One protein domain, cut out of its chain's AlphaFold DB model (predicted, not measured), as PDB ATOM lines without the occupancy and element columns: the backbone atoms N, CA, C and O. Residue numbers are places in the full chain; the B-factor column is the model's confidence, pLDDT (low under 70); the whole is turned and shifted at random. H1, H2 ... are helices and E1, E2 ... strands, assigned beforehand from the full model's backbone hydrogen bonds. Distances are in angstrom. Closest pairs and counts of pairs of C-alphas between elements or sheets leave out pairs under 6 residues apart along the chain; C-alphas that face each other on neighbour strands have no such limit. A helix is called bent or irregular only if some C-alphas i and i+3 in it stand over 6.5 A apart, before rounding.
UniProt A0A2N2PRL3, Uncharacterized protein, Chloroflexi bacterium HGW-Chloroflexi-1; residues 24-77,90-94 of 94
ATOM      1  N   GLU A  24     179.662  17.459 166.676       84.62
ATOM      2  CA  GLU A  24     178.996  17.090 165.432       84.62
ATOM      3  C   GLU A  24     177.842  16.144 165.755       84.62
ATOM      4  O   GLU A  24     178.047  15.018 166.206       84.62
ATOM      5  N   VAL A  25     176.611  16.622 165.571       81.19
ATOM      6  CA  VAL A  25     175.395  15.869 165.891       81.19
ATOM      7  C   VAL A  25     174.468  15.904 164.684       81.19
ATOM      8  O   VAL A  25     174.023  16.969 164.262       81.19
ATOM      9  N   SER A  26     174.162  14.735 164.117       78.69
ATOM     10  CA  SER A  26     173.218  14.590 162.995       78.69
ATOM     11  C   SER A  26     173.529  15.492 161.784       78.69
ATOM     12  O   SER A  26     172.618  16.021 161.148       78.69
ATOM     13  N   GLY A  27     174.816  15.693 161.468       78.00
ATOM     14  CA  GLY A  27     175.270  16.548 160.360       78.00
ATOM     15  C   GLY A  27     175.208  18.056 160.642       78.00
ATOM     16  O   GLY A  27     175.370  18.859 159.722       78.00
ATOM     17  N   ILE A  28     174.960  18.447 161.894       79.12
ATOM     18  CA  ILE A  28     175.061  19.824 162.379       79.12
ATOM     19  C   ILE A  28     176.358  19.934 163.173       79.12
ATOM     20  O   ILE A  28     176.565  19.195 164.137       79.12
ATOM     21  N   LYS A  29     177.213  20.878 162.781       85.12
ATOM     22  CA  LYS A  29     178.423  21.219 163.526       85.12
ATOM     23  C   LYS A  29     178.107  22.378 164.470       85.12
ATOM     24  O   LYS A  29     177.775  23.470 164.009       85.12
ATOM     25  N   VAL A  30     178.198  22.131 165.771       84.62
ATOM     26  CA  VAL A  30     178.018  23.126 166.832       84.62
ATOM     27  C   VAL A  30     179.382  23.433 167.432       84.62
ATOM     28  O   VAL A  30     180.029  22.552 167.993       84.62
ATOM     29  N   VAL A  31     179.824  24.679 167.308       87.88
ATOM     30  CA  VAL A  31     181.101  25.147 167.852       87.88
ATOM     31  C   VAL A  31     180.812  26.067 169.025       87.88
ATOM     32  O   VAL A  31     180.141  27.081 168.853       87.88
ATOM     33  N   ILE A  32     181.306  25.713 170.206       87.44
ATOM     34  CA  ILE A  32     181.156  26.495 171.432       87.44
ATOM     35  C   ILE A  32     182.515  27.082 171.783       87.44
ATOM     36  O   ILE A  32     183.459  26.351 172.081       87.44
ATOM     37  N   LYS A  33     182.607  28.405 171.711       89.12
ATOM     38  CA  LYS A  33     183.810  29.181 172.009       89.12
ATOM     39  C   LYS A  33     183.813  29.641 173.458       89.12
ATOM     40  O   LYS A  33     182.764  29.681 174.096       89.12
ATOM     41  N   ASP A  34     185.001  29.998 173.935       89.06
ATOM     42  CA  ASP A  34     185.211  30.612 175.246       89.06
ATOM     43  C   ASP A  34     184.741  29.741 176.425       89.06
ATOM     44  O   ASP A  34     184.274  30.229 177.450       89.06
ATOM     45  N   VAL A  35     184.901  28.416 176.312       89.06
ATOM     46  CA  VAL A  35     184.549  27.480 177.384       89.06
ATOM     47  C   VAL A  35     185.617  27.525 178.484       89.06
ATOM     48  O   VAL A  35     186.782  27.229 178.196       89.06
ATOM     49  N   PRO A  36     185.256  27.822 179.747       88.38
ATOM     50  CA  PRO A  36     186.203  27.815 180.857       88.38
ATOM     51  C   PRO A  36     186.797  26.420 181.081       88.38
ATOM     52  O   PRO A  36     186.067  25.455 181.337       88.38
ATOM     53  N   ALA A  37     188.123  26.322 181.015       91.25
ATOM     54  CA  ALA A  37     188.859  25.072 181.144       91.25
ATOM     55  C   ALA A  37     190.188  25.257 181.885       91.25
ATOM     56  O   ALA A  37     190.772  26.336 181.924       91.25
ATOM     57  N   GLN A  38     190.687  24.160 182.439       90.75
ATOM     58  CA  GLN A  38     192.059  24.016 182.903       90.75
ATOM     59  C   GLN A  38     192.916  23.584 181.710       90.75
ATOM     60  O   GLN A  38     192.768  22.471 181.205       90.75
ATOM     61  N   ILE A  39     193.798  24.460 181.244       90.56
ATOM     62  CA  ILE A  39     194.658  24.230 180.085       90.56
ATOM     63  C   ILE A  39     196.024  23.749 180.560       90.56
ATOM     64  O   ILE A  39     196.701  24.386 181.373       90.56
ATOM     65  N   CYS A  40     196.428  22.600 180.041       89.88
ATOM     66  CA  CYS A  40     197.768  22.074 180.182       89.88
ATOM     67  C   CYS A  40     198.698  22.727 179.143       89.88
ATOM     68  O   CYS A  40     198.284  22.909 177.997       89.88
ATOM     69  N   PRO A  41     199.967  23.029 179.482       86.19
ATOM     70  CA  PRO A  41     200.946  23.519 178.507       86.19
ATOM     71  C   PRO A  41     201.151  22.594 177.297       86.19
ATOM     72  O   PRO A  41     201.545  23.069 176.239       86.19
ATOM     73  N   ASP A  42     200.850  21.303 177.449       86.44
ATOM     74  CA  ASP A  42     200.918  20.285 176.391       86.44
ATOM     75  C   ASP A  42     199.735  20.356 175.396       86.44
ATOM     76  O   ASP A  42     199.608  19.547 174.485       86.44
ATOM     77  N   GLY A  43     198.818  21.315 175.575       82.75
ATOM     78  CA  GLY A  43     197.674  21.542 174.683       82.75
ATOM     79  C   GLY A  43     196.400  20.777 175.054       82.75
ATOM     80  O   GLY A  43     195.384  20.921 174.380       82.75
ATOM     81  N   HIS A  44     196.420  19.996 176.137       86.50
ATOM     82  CA  HIS A  44     195.229  19.332 176.666       86.50
ATOM     83  C   HIS A  44     194.356  20.316 177.456       86.50
ATOM     84  O   HIS A  44     194.854  21.042 178.318       86.50
ATOM     85  N   SER A  45     193.045  20.287 177.217       88.94
ATOM     86  CA  SER A  45     192.060  21.114 177.923       88.94
ATOM     87  C   SER A  45     191.145  20.245 178.780       88.94
ATOM     88  O   SER A  45     190.548  19.287 178.289       88.94
ATOM     89  N   TYR A  46     190.989  20.605 180.052       89.00
ATOM     90  CA  TYR A  46     190.136  19.900 181.005       89.00
ATOM     91  C   TYR A  46     188.981  20.794 181.436       89.00
ATOM     92  O   TYR A  46     189.168  21.828 182.076       89.00
ATOM     93  N   VAL A  47     187.766  20.385 181.095       89.19
ATOM     94  CA  VAL A  47     186.540  21.095 181.461       89.19
ATOM     95  C   VAL A  47     185.942  20.434 182.700       89.19
ATOM     96  O   VAL A  47     185.895  19.207 182.797       89.19
ATOM     97  N   ASN A  48     185.496  21.234 183.669       88.12
ATOM     98  CA  ASN A  48     184.859  20.688 184.865       88.12
ATOM     99  C   ASN A  48     183.484  20.067 184.526       88.12
ATOM    100  O   ASN A  48     182.854  20.416 183.526       88.12
ATOM    101  N   GLY A  49     182.996  19.156 185.372       86.06
ATOM    102  CA  GLY A  49     181.743  18.437 185.108       86.06
ATOM    103  C   GLY A  49     180.510  19.343 184.977       86.06
ATOM    104  O   GLY A  49     179.641  19.067 184.156       86.06
ATOM    105  N   TYR A  50     180.454  20.449 185.724       87.31
ATOM    106  CA  TYR A  50     179.334  21.397 185.680       87.31
ATOM    107  C   TYR A  50     179.274  22.165 184.350       87.31
ATOM    108  O   TYR A  50     178.217  22.280 183.725       87.31
ATOM    109  N   THR A  51     180.421  22.656 183.885       85.38
ATOM    110  CA  THR A  51     180.580  23.304 182.584       85.38
ATOM    111  C   THR A  51     180.280  22.302 181.473       85.38
ATOM    112  O   THR A  51     179.499  22.614 180.580       85.38
ATOM    113  N   GLY A  52     180.798  21.072 181.566       86.69
ATOM    114  CA  GLY A  52     180.507  20.007 180.604       86.69
ATOM    115  C   GLY A  52     179.013  19.677 180.500       86.69
ATOM    116  O   GLY A  52     178.479  19.558 179.398       86.69
ATOM    117  N   GLU A  53     178.306  19.595 181.630       88.50
ATOM    118  CA  GLU A  53     176.855  19.380 181.642       88.50
ATOM    119  C   GLU A  53     176.097  20.556 181.009       88.50
ATOM    120  O   GLU A  53     175.168  20.353 180.224       88.50
ATOM    121  N   SER A  54     176.508  21.786 181.320       87.44
ATOM    122  CA  SER A  54     175.885  23.009 180.803       87.44
ATOM    123  C   SER A  54     176.041  23.117 179.283       87.44
ATOM    124  O   SER A  54     175.062  23.354 178.572       87.44
ATOM    125  N   VAL A  55     177.249  22.847 178.784       86.94
ATOM    126  CA  VAL A  55     177.577  22.772 177.356       86.94
ATOM    127  C   VAL A  55     176.739  21.687 176.675       86.94
ATOM    128  O   VAL A  55     176.094  21.953 175.663       86.94
ATOM    129  N   ASN A  56     176.648  20.490 177.260       86.75
ATOM    130  CA  ASN A  56     175.858  19.394 176.694       86.75
ATOM    131  C   ASN A  56     174.359  19.733 176.594       86.75
ATOM    132  O   ASN A  56     173.721  19.490 175.570       86.75
ATOM    133  N   ARG A  57     173.777  20.340 177.639       87.81
ATOM    134  CA  ARG A  57     172.379  20.803 177.609       87.81
ATOM    135  C   ARG A  57     172.153  21.847 176.512       87.81
ATOM    136  O   ARG A  57     171.114  21.819 175.853       87.81
ATOM    137  N   LEU A  58     173.118  22.742 176.311       86.00
ATOM    138  CA  LEU A  58     173.055  23.782 175.291       86.00
ATOM    139  C   LEU A  58     173.120  23.196 173.874       86.00
ATOM    140  O   LEU A  58     172.277  23.535 173.046       86.00
ATOM    141  N   VAL A  59     174.042  22.262 173.613       86.25
ATOM    142  CA  VAL A  59     174.130  21.548 172.324       86.25
ATOM    143  C   VAL A  59     172.825  20.817 172.016       86.25
ATOM    144  O   VAL A  59     172.289  20.970 170.920       86.25
ATOM    145  N   ASN A  60     172.270  20.079 172.983       86.25
ATOM    146  CA  ASN A  60     171.019  19.345 172.782       86.25
ATOM    147  C   ASN A  60     169.857  20.276 172.417       86.25
ATOM    148  O   ASN A  60     169.143  20.003 171.455       86.25
ATOM    149  N   ARG A  61     169.715  21.415 173.109       86.62
ATOM    150  CA  ARG A  61     168.675  22.404 172.790       86.62
ATOM    151  C   ARG A  61     168.847  22.984 171.383       86.62
ATOM    152  O   ARG A  61     167.877  23.074 170.641       86.62
ATOM    153  N   VAL A  62     170.072  23.330 170.988       83.50
ATOM    154  CA  VAL A  62     170.359  23.875 169.648       83.50
ATOM    155  C   VAL A  62     170.019  22.858 168.562       83.50
ATOM    156  O   VAL A  62     169.421  23.203 167.544       83.50
ATOM    157  N   VAL A  63     170.361  21.589 168.777       82.00
ATOM    158  CA  VAL A  63     170.024  20.508 167.846       82.00
ATOM    159  C   VAL A  63     168.507  20.314 167.757       82.00
ATOM    160  O   VAL A  63     167.980  20.149 166.655       82.00
ATOM    161  N   GLU A  64     167.784  20.362 168.877       83.06
ATOM    162  CA  GLU A  64     166.317  20.308 168.897       83.06
ATOM    163  C   GLU A  64     165.681  21.495 168.160       83.06
ATOM    164  O   GLU A  64     164.777  21.291 167.344       83.06
ATOM    165  N   ASP A  65     166.191  22.709 168.358       79.00
ATOM    166  CA  ASP A  65     165.711  23.921 167.690       79.00
ATOM    167  C   ASP A  65     165.956  23.868 166.175       79.00
ATOM    168  O   ASP A  65     165.050  24.131 165.381       79.00
ATOM    169  N   VAL A  66     167.141  23.437 165.734       78.69
ATOM    170  CA  VAL A  66     167.438  23.267 164.301       78.69
ATOM    171  C   VAL A  66     166.566  22.167 163.684       78.69
ATOM    172  O   VAL A  66     166.073  22.303 162.556       78.69
ATOM    173  N   ASN A  67     166.325  21.079 164.416       76.75
ATOM    174  CA  ASN A  67     165.453  20.002 163.959       76.75
ATOM    175  C   ASN A  67     163.984  20.439 163.893       76.75
ATOM    176  O   ASN A  67     163.302  20.125 162.914       76.75
ATOM    177  N   SER A  68     163.492  21.198 164.869       75.12
ATOM    178  CA  SER A  68     162.126  21.727 164.856       75.12
ATOM    179  C   SER A  68     161.932  22.742 163.725       75.12
ATOM    180  O   SER A  68     160.948  22.650 162.987       75.12
ATOM    181  N   TYR A  69     162.914  23.616 163.495       68.50
ATOM    182  CA  TYR A  69     162.914  24.578 162.394       68.50
ATOM    183  C   TYR A  69     162.961  23.896 161.019       68.50
ATOM    184  O   TYR A  69     162.243  24.265 160.091       68.50
ATOM    185  N   SER A  70     163.762  22.840 160.866       63.03
ATOM    186  CA  SER A  70     163.791  22.083 159.607       63.03
ATOM    187  C   SER A  70     162.470  21.356 159.326       63.03
ATOM    188  O   SER A  70     162.025  21.323 158.177       63.03
ATOM    189  N   ARG A  71     161.799  20.837 160.363       61.41
ATOM    190  CA  ARG A  71     160.464  20.232 160.240       61.41
ATOM    191  C   ARG A  71     159.382  21.263 159.931       61.41
ATOM    192  O   ARG A  71     158.506  20.971 159.120       61.41
ATOM    193  N   SER A  72     159.441  22.460 160.515       60.72
ATOM    194  CA  SER A  72     158.468  23.526 160.238       60.72
ATOM    195  C   SER A  72     158.620  24.118 158.832       60.72
ATOM    196  O   SER A  72     157.634  24.541 158.231       60.72
ATOM    197  N   LEU A  73     159.824  24.060 158.252       54.06
ATOM    198  CA  LEU A  73     160.086  24.437 156.861       54.06
ATOM    199  C   LEU A  73     159.705  23.362 155.825       54.06
ATOM    200  O   LEU A  73     159.553  23.684 154.644       54.06
ATOM    201  N   ALA A  74     159.519  22.101 156.223       51.66
ATOM    202  CA  ALA A  74     159.189  21.002 155.310       51.66
ATOM    203  C   ALA A  74     157.923  21.233 154.440       51.66
ATOM    204  O   ALA A  74     157.968  20.914 153.248       51.66
ATOM    205  N   PRO A  75     156.814  21.825 154.935       51.66
ATOM    206  CA  PRO A  75     155.683  22.172 154.071       51.66
ATOM    207  C   PRO A  75     155.940  23.389 153.161       51.66
ATOM    208  O   PRO A  75     155.308  23.489 152.110       51.66
ATOM    209  N   ALA A  76     156.880  24.282 153.498       49.28
ATOM    210  CA  ALA A  76     157.196  25.476 152.700       49.28
ATOM    211  C   ALA A  76     158.220  25.203 151.575       49.28
ATOM    212  O   ALA A  76     158.143  25.796 150.499       49.28
ATOM    213  N   ILE A  77     159.153  24.265 151.787       49.44
ATOM    214  CA  ILE A  77     160.269  23.977 150.867       49.44
ATOM    215  C   ILE A  77     159.885  23.036 149.709       49.44
ATOM    216  O   ILE A  77     160.573  23.022 148.686       49.44
ATOM    217  N   VAL A  90     176.838  26.077 163.192       68.69
ATOM    218  CA  VAL A  90     176.293  26.969 164.226       68.69
ATOM    219  C   VAL A  90     177.404  27.282 165.228       68.69
ATOM    220  O   VAL A  90     177.967  26.370 165.832       68.69
ATOM    221  N   VAL A  91     177.722  28.567 165.406       71.06
ATOM    222  CA  VAL A  91     178.771  29.046 166.322       71.06
ATOM    223  C   VAL A  91     178.120  29.745 167.510       71.06
ATOM    224  O   VAL A  91     177.266  30.610 167.325       71.06
ATOM    225  N   ILE A  92     178.526  29.370 168.720       71.12
ATOM    226  CA  ILE A  92     177.982  29.871 169.982       71.12
ATOM    227  C   ILE A  92     179.143  30.336 170.857       71.12
ATOM    228  O   ILE A  92     180.134  29.624 171.002       71.12
ATOM    229  N   THR A  93     179.023  31.526 171.435       60.81
ATOM    230  CA  THR A  93     179.998  32.080 172.383       60.81
ATOM    231  C   THR A  93     179.447  31.911 173.797       60.81
ATOM    232  O   THR A  93     178.292  32.282 174.025       60.81
ATOM    233  N   ALA A  94     180.222  31.293 174.693       53.50
ATOM    234  CA  ALA A  94     179.845  31.062 176.091       53.50
ATOM    235  C   ALA A  94     180.133  32.275 176.989       53.50
ATOM    236  O   ALA A  94     181.083  33.032 176.689       53.50
TER     237      ALA A  94
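This is residues 24 to 77 and 90 to 94 of the 94 residues of an uncharacterized protein of Chloroflexi bacterium HGW-Chloroflexi-1 (UniProt A0A2N2PRL3). One long helix, H1, runs back beside a long, bent strand, E1, and a short strand, E2, pairs with the first part of E1 to make a narrow two-stranded sheet. The last part of the helix, residues 68 to 77, sticks out free at one end, and the loop after E1 lies at the other. The printed part has 59 residues, with one named helix and two named strands in the order E1, H1, E2; the sheet, E1 next to E2, is parallel and the class is mixed, helices and strands. The whole is loose, with a radius of gyration of the C-alphas of 14.9 A and spans of 51 by 20 by 17 A.

Residues 24 to 25 pair antiparallel with residues 28 to 29 of E1, residues 28 to 39. E1 bends by 75 degrees at residue 36, and its residues 38 to 39 pair antiparallel with residues 45 to 46. H1, residues 49 to 77, has 5 pairs of C-alphas within 8 A of E1, the closest being those of Val 30 and Val 59, 6.9 A apart. In H1, 23 of 25 O i to N i+4 pairs are within hydrogen-bond range. E2, residues 90 to 93, is the parallel neighbour of E1, with 25 degrees between their directions; N 33 and O 92 are 2.8 A apart and N 90 and O 29 are 2.9 A apart, both within hydrogen-bond range. H1 and E2 are near each other, with 7 pairs of C-alphas within 10 A.

E1 begins at C-alpha 28, (175.061, 19.824, 162.379), and is 26.8 A long. H1 runs 40.8 A from C-alpha 49, (181.743, 18.437, 185.108); it is irregular, but only just: C-alphas 72 and 75 are 6.9 A apart. E2 is 10.3 A long and ends at C-alpha 93, (179.998, 32.080, 172.383).

The two C-alphas farthest apart are those of Pro 41 and Pro 75, at 51.5 A. Residues 78 to 89 are not printed, and C-alphas 77 and 90 are 21.1 A apart across this cut. The link from E1 to H1 is short, with 9 residues. The mean pLDDT of the printed part is 79.4; residues 69 to 77, 90 and 93 to 94 are under 70.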